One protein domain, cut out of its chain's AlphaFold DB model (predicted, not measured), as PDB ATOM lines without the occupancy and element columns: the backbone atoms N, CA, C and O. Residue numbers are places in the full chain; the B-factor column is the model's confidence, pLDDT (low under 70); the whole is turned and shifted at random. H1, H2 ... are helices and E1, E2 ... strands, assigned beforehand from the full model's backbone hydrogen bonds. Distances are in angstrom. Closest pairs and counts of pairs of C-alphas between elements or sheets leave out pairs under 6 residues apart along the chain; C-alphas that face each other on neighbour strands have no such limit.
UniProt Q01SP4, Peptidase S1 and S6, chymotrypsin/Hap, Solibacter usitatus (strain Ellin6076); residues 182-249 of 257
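AT A GLANCE: This is residues 182 to 249 of the 257 residues of the protein "Peptidase S1 and S6, chymotrypsin/Hap" of Solibacter usitatus (strain Ellin6076) (UniProt Q01SP4). Two antiparallel strand hairpins, E1-E2 and the longer E3-E4, are bridged by residues 211 to 212, which pair with both E2 and E3; helix H2 and the short H1 lie well away from each other. The 68 printed residues, mixed in class, run E1, E2, H1, H2, E3, E4. The whole is compact and rounded, with a radius of gyration of the C-alphas of 11.2 A and spans of 31 by 24 by 20 A.

HOW THE PARTS SIT: E1, residues 182 to 186, and E2, residues 189 to 195, form a hairpin; N 184 and O 191, 2.9 A apart, are within hydrogen-bond range. H1, residues 200 to 203, is too short for an O i to N i+4 pair; in H2, residues 216 to 224, every such pair is within range. E3, residues 229 to 236, and E4, residues 238 to 248, form a hairpin, with N 232 and O 245 2.9 A apart. H1 and H2 are apart.

IN THESE COORDINATES: E1 begins at C-alpha 182 (-9.246, 72.983, 73.198). E4, 24.8 A long, bends by 84 degrees at residue 241 and ends at C-alpha 248 (-23.734, 74.511, 63.554).

THE WHOLE: The printed part has no cut. The link H1 to H2 is long. No printed residue is under 70 in pLDDT.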
ATOM      1  N   THR A 182     -10.022  72.641  72.001       94.31
ATOM      2  CA  THR A 182      -9.246  72.983  73.198       94.31
ATOM      3  C   THR A 182      -8.932  74.471  73.133       94.31
ATOM      4  O   THR A 182      -8.498  74.963  72.092       94.31
ATOM      5  N   MET A 183      -9.148  75.212  74.221       95.38
ATOM      6  CA  MET A 183      -8.982  76.668  74.233       95.38
ATOM      7  C   MET A 183      -8.235  77.163  75.468       95.38
ATOM      8  O   MET A 183      -8.289  76.540  76.527       95.38
ATOM      9  N   ARG A 184      -7.578  78.318  75.338       96.06
ATOM     10  CA  ARG A 184      -6.902  79.012  76.439       96.06
ATOM     11  C   ARG A 184      -7.257  80.503  76.448       96.06
ATOM     12  O   ARG A 184      -7.237  81.119  75.380       96.06
ATOM     13  N   PRO A 185      -7.523  81.107  77.620       95.94
ATOM     14  CA  PRO A 185      -7.688  82.551  77.729       95.94
ATOM     15  C   PRO A 185      -6.419  83.305  77.317       95.94
ATOM     16  O   PRO A 185      -5.311  82.961  77.726       95.94
ATOM     17  N   VAL A 186      -6.596  84.354  76.526       95.06
ATOM     18  CA  VAL A 186      -5.568  85.322  76.131       95.06
ATOM     19  C   VAL A 186      -6.138  86.732  76.276       95.06
ATOM     20  O   VAL A 186      -7.343  86.903  76.439       95.06
ATOM     21  N   HIS A 187      -5.291  87.761  76.189       92.44
ATOM     22  CA  HIS A 187      -5.715  89.154  76.391       92.44
ATOM     23  C   HIS A 187      -6.924  89.567  75.527       92.44
ATOM     24  O   HIS A 187      -7.784  90.309  75.987       92.44
ATOM     25  N   LEU A 188      -7.007  89.054  74.294       91.44
ATOM     26  CA  LEU A 188      -8.052  89.401  73.325       91.44
ATOM     27  C   LEU A 188      -9.267  88.453  73.323       91.44
ATOM     28  O   LEU A 188     -10.213  88.703  72.581       91.44
ATOM     29  N   GLY A 189      -9.259  87.366  74.105       95.94
ATOM     30  CA  GLY A 189     -10.347  86.383  74.105       95.94
ATOM     31  C   GLY A 189      -9.886  84.949  74.365       95.94
ATOM     32  O   GLY A 189      -9.091  84.698  75.267       95.94
ATOM     33  N   LEU A 190     -10.391  83.989  73.586       97.69
ATOM     34  CA  LEU A 190     -10.089  82.561  73.741       97.69
ATOM     35  C   LEU A 190      -9.323  82.048  72.522       97.69
ATOM     36  O   LEU A 190      -9.885  81.942  71.434       97.69
ATOM     37  N   GLN A 191      -8.046  81.714  72.699       97.31
ATOM     38  CA  GLN A 191      -7.229  81.124  71.641       97.31
ATOM     39  C   GLN A 191      -7.543  79.633  71.504       97.31
ATOM     40  O   GLN A 191      -7.465  78.897  72.489       97.31
ATOM     41  N   LEU A 192      -7.848  79.183  70.288       97.62
ATOM     42  CA  LEU A 192      -8.005  77.770  69.960       97.62
ATOM     43  C   LEU A 192      -6.624  77.115  69.874       97.62
ATOM     44  O   LEU A 192      -5.796  77.502  69.052       97.62
ATOM     45  N   LEU A 193      -6.366  76.131  70.729       97.19
ATOM     46  CA  LEU A 193      -5.132  75.344  70.723       97.19
ATOM     47  C   LEU A 193      -5.258  74.148  69.783       97.19
ATOM     48  O   LEU A 193      -4.349  73.859  69.013       97.19
ATOM     49  N   GLU A 194      -6.413  73.492  69.825       96.44
ATOM     50  CA  GLU A 194      -6.729  72.330  69.005       96.44
ATOM     51  C   GLU A 194      -8.173  72.433  68.533       96.44
ATOM     52  O   GLU A 194      -9.038  72.951  69.246       96.44
ATOM     53  N   VAL A 195      -8.427  71.920  67.334       96.38
ATOM     54  CA  VAL A 195      -9.766  71.794  66.766       96.38
ATOM     55  C   VAL A 195      -9.940  70.343  66.338       96.38
ATOM     56  O   VAL A 195      -9.168  69.835  65.527       96.38
ATOM     57  N   GLU A 196     -10.939  69.681  66.910       94.00
ATOM     58  CA  GLU A 196     -11.278  68.289  66.645       94.00
ATOM     59  C   GLU A 196     -11.699  68.121  65.173       94.00
ATOM     60  O   GLU A 196     -12.635  68.796  64.721       94.00
ATOM     61  N   PRO A 197     -11.040  67.236  64.400       91.56
ATOM     62  CA  PRO A 197     -11.429  66.961  63.021       91.56
ATOM     63  C   PRO A 197     -12.893  66.511  62.917       91.56
ATOM     64  O   PRO A 197     -13.329  65.619  63.638       91.56
ATOM     65  N   GLY A 198     -13.662  67.131  62.018       87.62
ATOM     66  CA  GLY A 198     -15.098  66.858  61.852       87.62
ATOM     67  C   GLY A 198     -16.002  67.443  62.948       87.62
ATOM     68  O   GLY A 198     -17.226  67.347  62.837       87.62
ATOM     69  N   GLY A 199     -15.427  68.083  63.974       88.75
ATOM     70  CA  GLY A 199     -16.159  68.793  65.020       88.75
ATOM     71  C   GLY A 199     -16.836  70.074  64.519       88.75
ATOM     72  O   GLY A 199     -16.556  70.576  63.428       88.75
ATOM     73  N   ALA A 200     -17.727  70.642  65.336       93.00
ATOM     74  CA  ALA A 200     -18.540  71.802  64.961       93.00
ATOM     75  C   ALA A 200     -17.692  73.015  64.525       93.00
ATOM     76  O   ALA A 200     -17.977  73.641  63.503       93.00
ATOM     77  N   ALA A 201     -16.613  73.312  65.250       95.31
ATOM     78  CA  ALA A 201     -15.683  74.382  64.907       95.31
ATOM     79  C   ALA A 201     -14.924  74.104  63.599       95.31
ATOM     80  O   ALA A 201     -14.822  75.003  62.766       95.31
ATOM     81  N   ALA A 202     -14.455  72.868  63.380       95.31
ATOM     82  CA  ALA A 202     -13.797  72.481  62.129       95.31
ATOM     83  C   ALA A 202     -14.734  72.654  60.925       95.31
ATOM     84  O   ALA A 202     -14.343  73.240  59.916       95.31
ATOM     85  N   ASN A 203     -15.991  72.220  61.055       95.12
ATOM     86  CA  ASN A 203     -17.013  72.362  60.013       95.12
ATOM     87  C   ASN A 203     -17.352  73.836  59.735       95.12
ATOM     88  O   ASN A 203     -17.670  74.203  58.608       95.12
ATOM     89  N   ALA A 204     -17.209  74.699  60.744       96.06
ATOM     90  CA  ALA A 204     -17.310  76.151  60.615       96.06
ATOM     91  C   ALA A 204     -16.002  76.825  60.153       96.06
ATOM     92  O   ALA A 204     -15.882  78.049  60.200       96.06
ATOM     93  N   SER A 205     -15.015  76.046  59.698       95.94
ATOM     94  CA  SER A 205     -13.707  76.512  59.223       95.94
ATOM     95  C   SER A 205     -12.842  77.231  60.266       95.94
ATOM     96  O   SER A 205     -11.895  77.931  59.883       95.94
ATOM     97  N   LEU A 206     -13.118  77.054  61.562       97.50
ATOM     98  CA  LEU A 206     -12.221  77.464  62.644       97.50
ATOM     99  C   LEU A 206     -11.018  76.515  62.721       97.50
ATOM    100  O   LEU A 206     -11.109  75.339  62.367       97.50
ATOM    101  N   ARG A 207      -9.869  77.039  63.146       97.38
ATOM    102  CA  ARG A 207      -8.582  76.330  63.156       97.38
ATOM    103  C   ARG A 207      -7.793  76.652  64.420       97.38
ATOM    104  O   ARG A 207      -8.025  77.669  65.070       97.38
ATOM    105  N   ALA A 208      -6.830  75.790  64.744       97.25
ATOM    106  CA  ALA A 208      -5.844  76.092  65.774       97.25
ATOM    107  C   ALA A 208      -5.142  77.425  65.455       97.25
ATOM    108  O   ALA A 208      -4.815  77.700  64.300       97.25
ATOM    109  N   GLY A 209      -4.945  78.252  66.478       96.44
ATOM    110  CA  GLY A 209      -4.409  79.607  66.367       96.44
ATOM    111  C   GLY A 209      -5.467  80.712  66.308       96.44
ATOM    112  O   GLY A 209      -5.147  81.838  66.691       96.44
ATOM    113  N   ASP A 210      -6.713  80.416  65.915       98.00
ATOM    114  CA  ASP A 210      -7.791  81.414  65.921       98.00
ATOM    115  C   ASP A 210      -8.046  81.940  67.342       98.00
ATOM    116  O   ASP A 210      -8.020  81.180  68.312       98.00
ATOM    117  N   ILE A 211      -8.340  83.235  67.467       97.88
ATOM    118  CA  ILE A 211      -8.728  83.851  68.744       97.88
ATOM    119  C   ILE A 211     -10.197  84.235  68.671       97.88
ATOM    120  O   ILE A 211     -10.553  85.179  67.968       97.88
ATOM    121  N   LEU A 212     -11.049  83.524  69.410       97.81
ATOM    122  CA  LEU A 212     -12.457  83.874  69.556       97.81
ATOM    123  C   LEU A 212     -12.587  85.132  70.417       97.81
ATOM    124  O   LEU A 212     -12.118  85.161  71.555       97.81
ATOM    125  N   LEU A 213     -13.275  86.144  69.896       97.06
ATOM    126  CA  LEU A 213     -13.542  87.419  70.561       97.06
ATOM    127  C   LEU A 213     -14.740  87.289  71.511       97.06
ATOM    128  O   LEU A 213     -15.789  87.901  71.327       97.06
ATOM    129  N   THR A 214     -14.601  86.424  72.511       95.81
ATOM    130  CA  THR A 214     -15.604  86.180  73.550       95.81
ATOM    131  C   THR A 214     -14.927  85.808  74.867       95.81
ATOM    132  O   THR A 214     -13.727  85.534  74.914       95.81
ATOM    133  N   ARG A 215     -15.703  85.793  75.953       94.19
ATOM    134  CA  ARG A 215     -15.265  85.303  77.266       94.19
ATOM    135  C   ARG A 215     -15.713  83.861  77.460       94.19
ATOM    136  O   ARG A 215     -16.703  83.435  76.871       94.19
ATOM    137  N   PHE A 216     -15.012  83.135  78.326       89.06
ATOM    138  CA  PHE A 216     -15.320  81.734  78.608       89.06
ATOM    139  C   PHE A 216     -16.765  81.541  79.093       89.06
ATOM    140  O   PHE A 216     -17.482  80.703  78.551       89.06
ATOM    141  N   ASP A 217     -17.228  82.375  80.026       85.31
ATOM    142  CA  ASP A 217     -18.586  82.279  80.575       85.31
ATOM    143  C   ASP A 217     -19.657  82.602  79.528       85.31
ATOM    144  O   ASP A 217     -20.609  81.849  79.369       85.31
ATOM    145  N   ALA A 218     -19.444  83.647  78.723       91.31
ATOM    146  CA  ALA A 218     -20.366  84.020  77.649       91.31
ATOM    147  C   ALA A 218     -20.456  82.936  76.561       91.31
ATOM    148  O   ALA A 218     -21.533  82.659  76.035       91.31
ATOM    149  N   LEU A 219     -19.333  82.288  76.225       91.94
ATOM    150  CA  LEU A 219     -19.341  81.142  75.320       91.94
ATOM    151  C   LEU A 219     -20.096  79.957  75.932       91.94
ATOM    152  O   LEU A 219     -20.825  79.265  75.222       91.94
ATOM    153  N   ASN A 220     -19.936  79.732  77.237       85.94
ATOM    154  CA  ASN A 220     -20.654  78.675  77.930       85.94
ATOM    155  C   ASN A 220     -22.168  78.920  77.927       85.94
ATOM    156  O   ASN A 220     -22.901  78.045  77.480       85.94
ATOM    157  N   GLU A 221     -22.619  80.113  78.313       83.06
ATOM    158  CA  GLU A 221     -24.030  80.515  78.246       83.06
ATOM    159  C   GLU A 221     -24.601  80.354  76.833       83.06
ATOM    160  O   GLU A 221     -25.717  79.871  76.651       83.06
ATOM    161  N   ALA A 222     -23.822  80.706  75.806       87.62
ATOM    162  CA  ALA A 222     -24.245  80.549  74.424       87.62
ATOM    163  C   ALA A 222     -24.420  79.067  74.038       87.62
ATOM    164  O   ALA A 222     -25.435  78.718  73.433       87.62
ATOM    165  N   LEU A 223     -23.487  78.187  74.417       86.06
ATOM    166  CA  LEU A 223     -23.609  76.734  74.214       86.06
ATOM    167  C   LEU A 223     -24.801  76.142  74.983       86.06
ATOM    168  O   LEU A 223     -25.459  75.230  74.483       86.06
ATOM    169  N   ASP A 224     -25.102  76.686  76.162       76.12
ATOM    170  CA  ASP A 224     -26.210  76.254  77.021       76.12
ATOM    171  C   ASP A 224     -27.568  76.849  76.619       76.12
ATOM    172  O   ASP A 224     -28.610  76.334  77.016       76.12
ATOM    173  N   SER A 225     -27.588  77.870  75.754       79.19
ATOM    174  CA  SER A 225     -28.819  78.523  75.281       79.19
ATOM    175  C   SER A 225     -29.758  77.602  74.493       79.19
ATOM    176  O   SER A 225     -30.888  77.976  74.176       79.19
ATOM    177  N   GLY A 226     -29.278  76.417  74.104       71.81
ATOM    178  CA  GLY A 226     -30.032  75.447  73.323       71.81
ATOM    179  C   GLY A 226     -30.277  75.869  71.870       71.81
ATOM    180  O   GLY A 226     -31.057  75.200  71.185       71.81
ATOM    181  N   ARG A 227     -29.643  76.950  71.396       82.12
ATOM    182  CA  ARG A 227     -29.694  77.383  69.994       82.12
ATOM    183  C   ARG A 227     -28.955  76.375  69.101       82.12
ATOM    184  O   ARG A 227     -27.901  75.886  69.494       82.12
ATOM    185  N   PRO A 228     -29.456  76.086  67.886       83.38
ATOM    186  CA  PRO A 228     -28.800  75.155  66.963       83.38
ATOM    187  C   PRO A 228     -27.544  75.751  66.311       83.38
ATOM    188  O   PRO A 228     -26.749  75.032  65.710       83.38
ATOM    189  N   THR A 229     -27.364  77.072  66.398       90.75
ATOM    190  CA  THR A 229     -26.235  77.786  65.808       90.75
ATOM    191  C   THR A 229     -25.628  78.788  66.778       90.75
ATOM    192  O   THR A 229     -26.334  79.422  67.567       90.75
ATOM    193  N   LEU A 230     -24.312  78.968  66.669       93.44
ATOM    194  CA  LEU A 230     -23.560  80.023  67.341       93.44
ATOM    195  C   LEU A 230     -22.870  80.908  66.317       93.44
ATOM    196  O   LEU A 230     -22.176  80.415  65.432       93.44
ATOM    197  N   ARG A 231     -23.024  82.223  66.462       95.69
ATOM    198  CA  ARG A 231     -22.215  83.193  65.722       95.69
ATOM    199  C   ARG A 231     -21.020  83.573  66.575       95.69
ATOM    200  O   ARG A 231     -21.195  84.051  67.693       95.69
ATOM    201  N   LEU A 232     -19.825  83.327  66.055       96.62
ATOM    202  CA  LEU A 232     -18.571  83.619  66.731       96.62
ATOM    203  C   LEU A 232     -17.761  84.599  65.891       96.62
ATOM    204  O   LEU A 232     -17.538  84.373  64.702       96.62
ATOM    205  N   HIS A 233     -17.285  85.665  66.528       97.56
ATOM    206  CA  HIS A 233     -16.300  86.561  65.938       97.56
ATOM    207  C   HIS A 233     -14.900  86.108  66.335       97.56
ATOM    208  O   HIS A 233     -14.677  85.728  67.485       97.56
ATOM    209  N   PHE A 234     -13.956  86.139  65.398       97.81
ATOM    210  CA  PHE A 234     -12.595  85.683  65.653       97.81
ATOM    211  C   PHE A 234     -11.543  86.459  64.860       97.81
ATOM    212  O   PHE A 234     -11.838  87.071  63.831       97.81
ATOM    213  N   LEU A 235     -10.306  86.411  65.348       97.50
ATOM    214  CA  LEU A 235      -9.112  86.891  64.657       97.50
ATOM    215  C   LEU A 235      -8.314  85.704  64.122       97.50
ATOM    216  O   LEU A 235      -8.205  84.672  64.787       97.50
ATOM    217  N   ARG A 236      -7.733  85.884  62.934       96.56
ATOM    218  CA  ARG A 236      -6.819  84.931  62.298       96.56
ATOM    219  C   ARG A 236      -5.766  85.694  61.515       96.56
ATOM    220  O   ARG A 236      -6.140  86.437  60.605       96.56
ATOM    221  N   ASP A 237      -4.501  85.444  61.843       91.00
ATOM    222  CA  ASP A 237      -3.275  86.007  61.251       91.00
ATOM    223  C   ASP A 237      -3.137  87.540  61.369       91.00
ATOM    224  O   ASP A 237      -2.103  88.036  61.805       91.00
ATOM    225  N   ASP A 238      -4.185  88.294  61.033       89.81
ATOM    226  CA  ASP A 238      -4.269  89.749  61.129       89.81
ATOM    227  C   ASP A 238      -5.141  90.171  62.331       89.81
ATOM    228  O   ASP A 238      -6.356  89.934  62.326       89.81
ATOM    229  N   PRO A 239      -4.565  90.836  63.351       82.75
ATOM    230  CA  PRO A 239      -5.293  91.250  64.548       82.75
ATOM    231  C   PRO A 239      -6.289  92.398  64.313       82.75
ATOM    232  O   PRO A 239      -7.076  92.699  65.207       82.75
ATOM    233  N   LYS A 240      -6.279  93.053  63.143       87.88
ATOM    234  CA  LYS A 240      -7.227  94.130  62.802       87.88
ATOM    235  C   LYS A 240      -8.444  93.631  62.029       87.88
ATOM    236  O   LYS A 240      -9.437  94.350  61.919       87.88
ATOM    237  N   ARG A 241      -8.387  92.414  61.485       94.81
ATOM    238  CA  ARG A 241      -9.445  91.863  60.639       94.81
ATOM    239  C   ARG A 241     -10.299  90.862  61.409       94.81
ATOM    240  O   ARG A 241      -9.989  89.673  61.467       94.81
ATOM    241  N   VAL A 242     -11.428  91.342  61.922       96.69
ATOM    242  CA  VAL A 242     -12.450  90.485  62.533       96.69
ATOM    243  C   VAL A 242     -13.151  89.659  61.458       96.69
ATOM    244  O   VAL A 242     -13.588  90.178  60.428       96.69
ATOM    245  N   ARG A 243     -13.253  88.357  61.702       97.31
ATOM    246  CA  ARG A 243     -13.988  87.389  60.886       97.31
ATOM    247  C   ARG A 243     -15.187  86.876  61.672       97.31
ATOM    248  O   ARG A 243     -15.201  86.940  62.897       97.31
ATOM    249  N   GLU A 244     -16.177  86.356  60.963       97.44
ATOM    250  CA  GLU A 244     -17.335  85.688  61.554       97.44
ATOM    251  C   GLU A 244     -17.355  84.222  61.117       97.44
ATOM    252  O   GLU A 244     -17.043  83.905  59.967       97.44
ATOM    253  N   ALA A 245     -17.721  83.338  62.040       96.25
ATOM    254  CA  ALA A 245     -18.067  81.954  61.767       96.25
ATOM    255  C   ALA A 245     -19.461  81.659  62.334       96.25
ATOM    256  O   ALA A 245     -19.753  81.977  63.490       96.25
ATOM    257  N   VAL A 246     -20.306  81.018  61.527       96.00
ATOM    258  CA  VAL A 246     -21.573  80.443  61.988       96.00
ATOM    259  C   VAL A 246     -21.337  78.964  62.245       96.00
ATOM    260  O   VAL A 246     -21.165  78.178  61.317       96.00
ATOM    261  N   VAL A 247     -21.300  78.593  63.518       93.88
ATOM    262  CA  VAL A 247     -21.092  77.218  63.954       93.88
ATOM    263  C   VAL A 247     -22.436  76.525  64.086       93.88
ATOM    264  O   VAL A 247     -23.270  76.949  64.884       93.88
ATOM    265  N   LEU A 248     -22.633  75.444  63.334       90.44
ATOM    266  CA  LEU A 248     -23.734  74.511  63.554       90.44
ATOM    267  C   LEU A 248     -23.379  73.599  64.726       90.44
ATOM    268  O   LEU A 248     -22.417  72.834  64.667       90.44
ATOM    269  N   LEU A 249     -24.159  73.696  65.793       84.31
ATOM    270  CA  LEU A 249     -24.089  72.785  66.921       84.31
ATOM    271  C   LEU A 249     -24.872  71.525  66.539       84.31
ATOM    272  O   LEU A 249     -25.984  71.643  66.024       84.31
TER     273      LEU A 249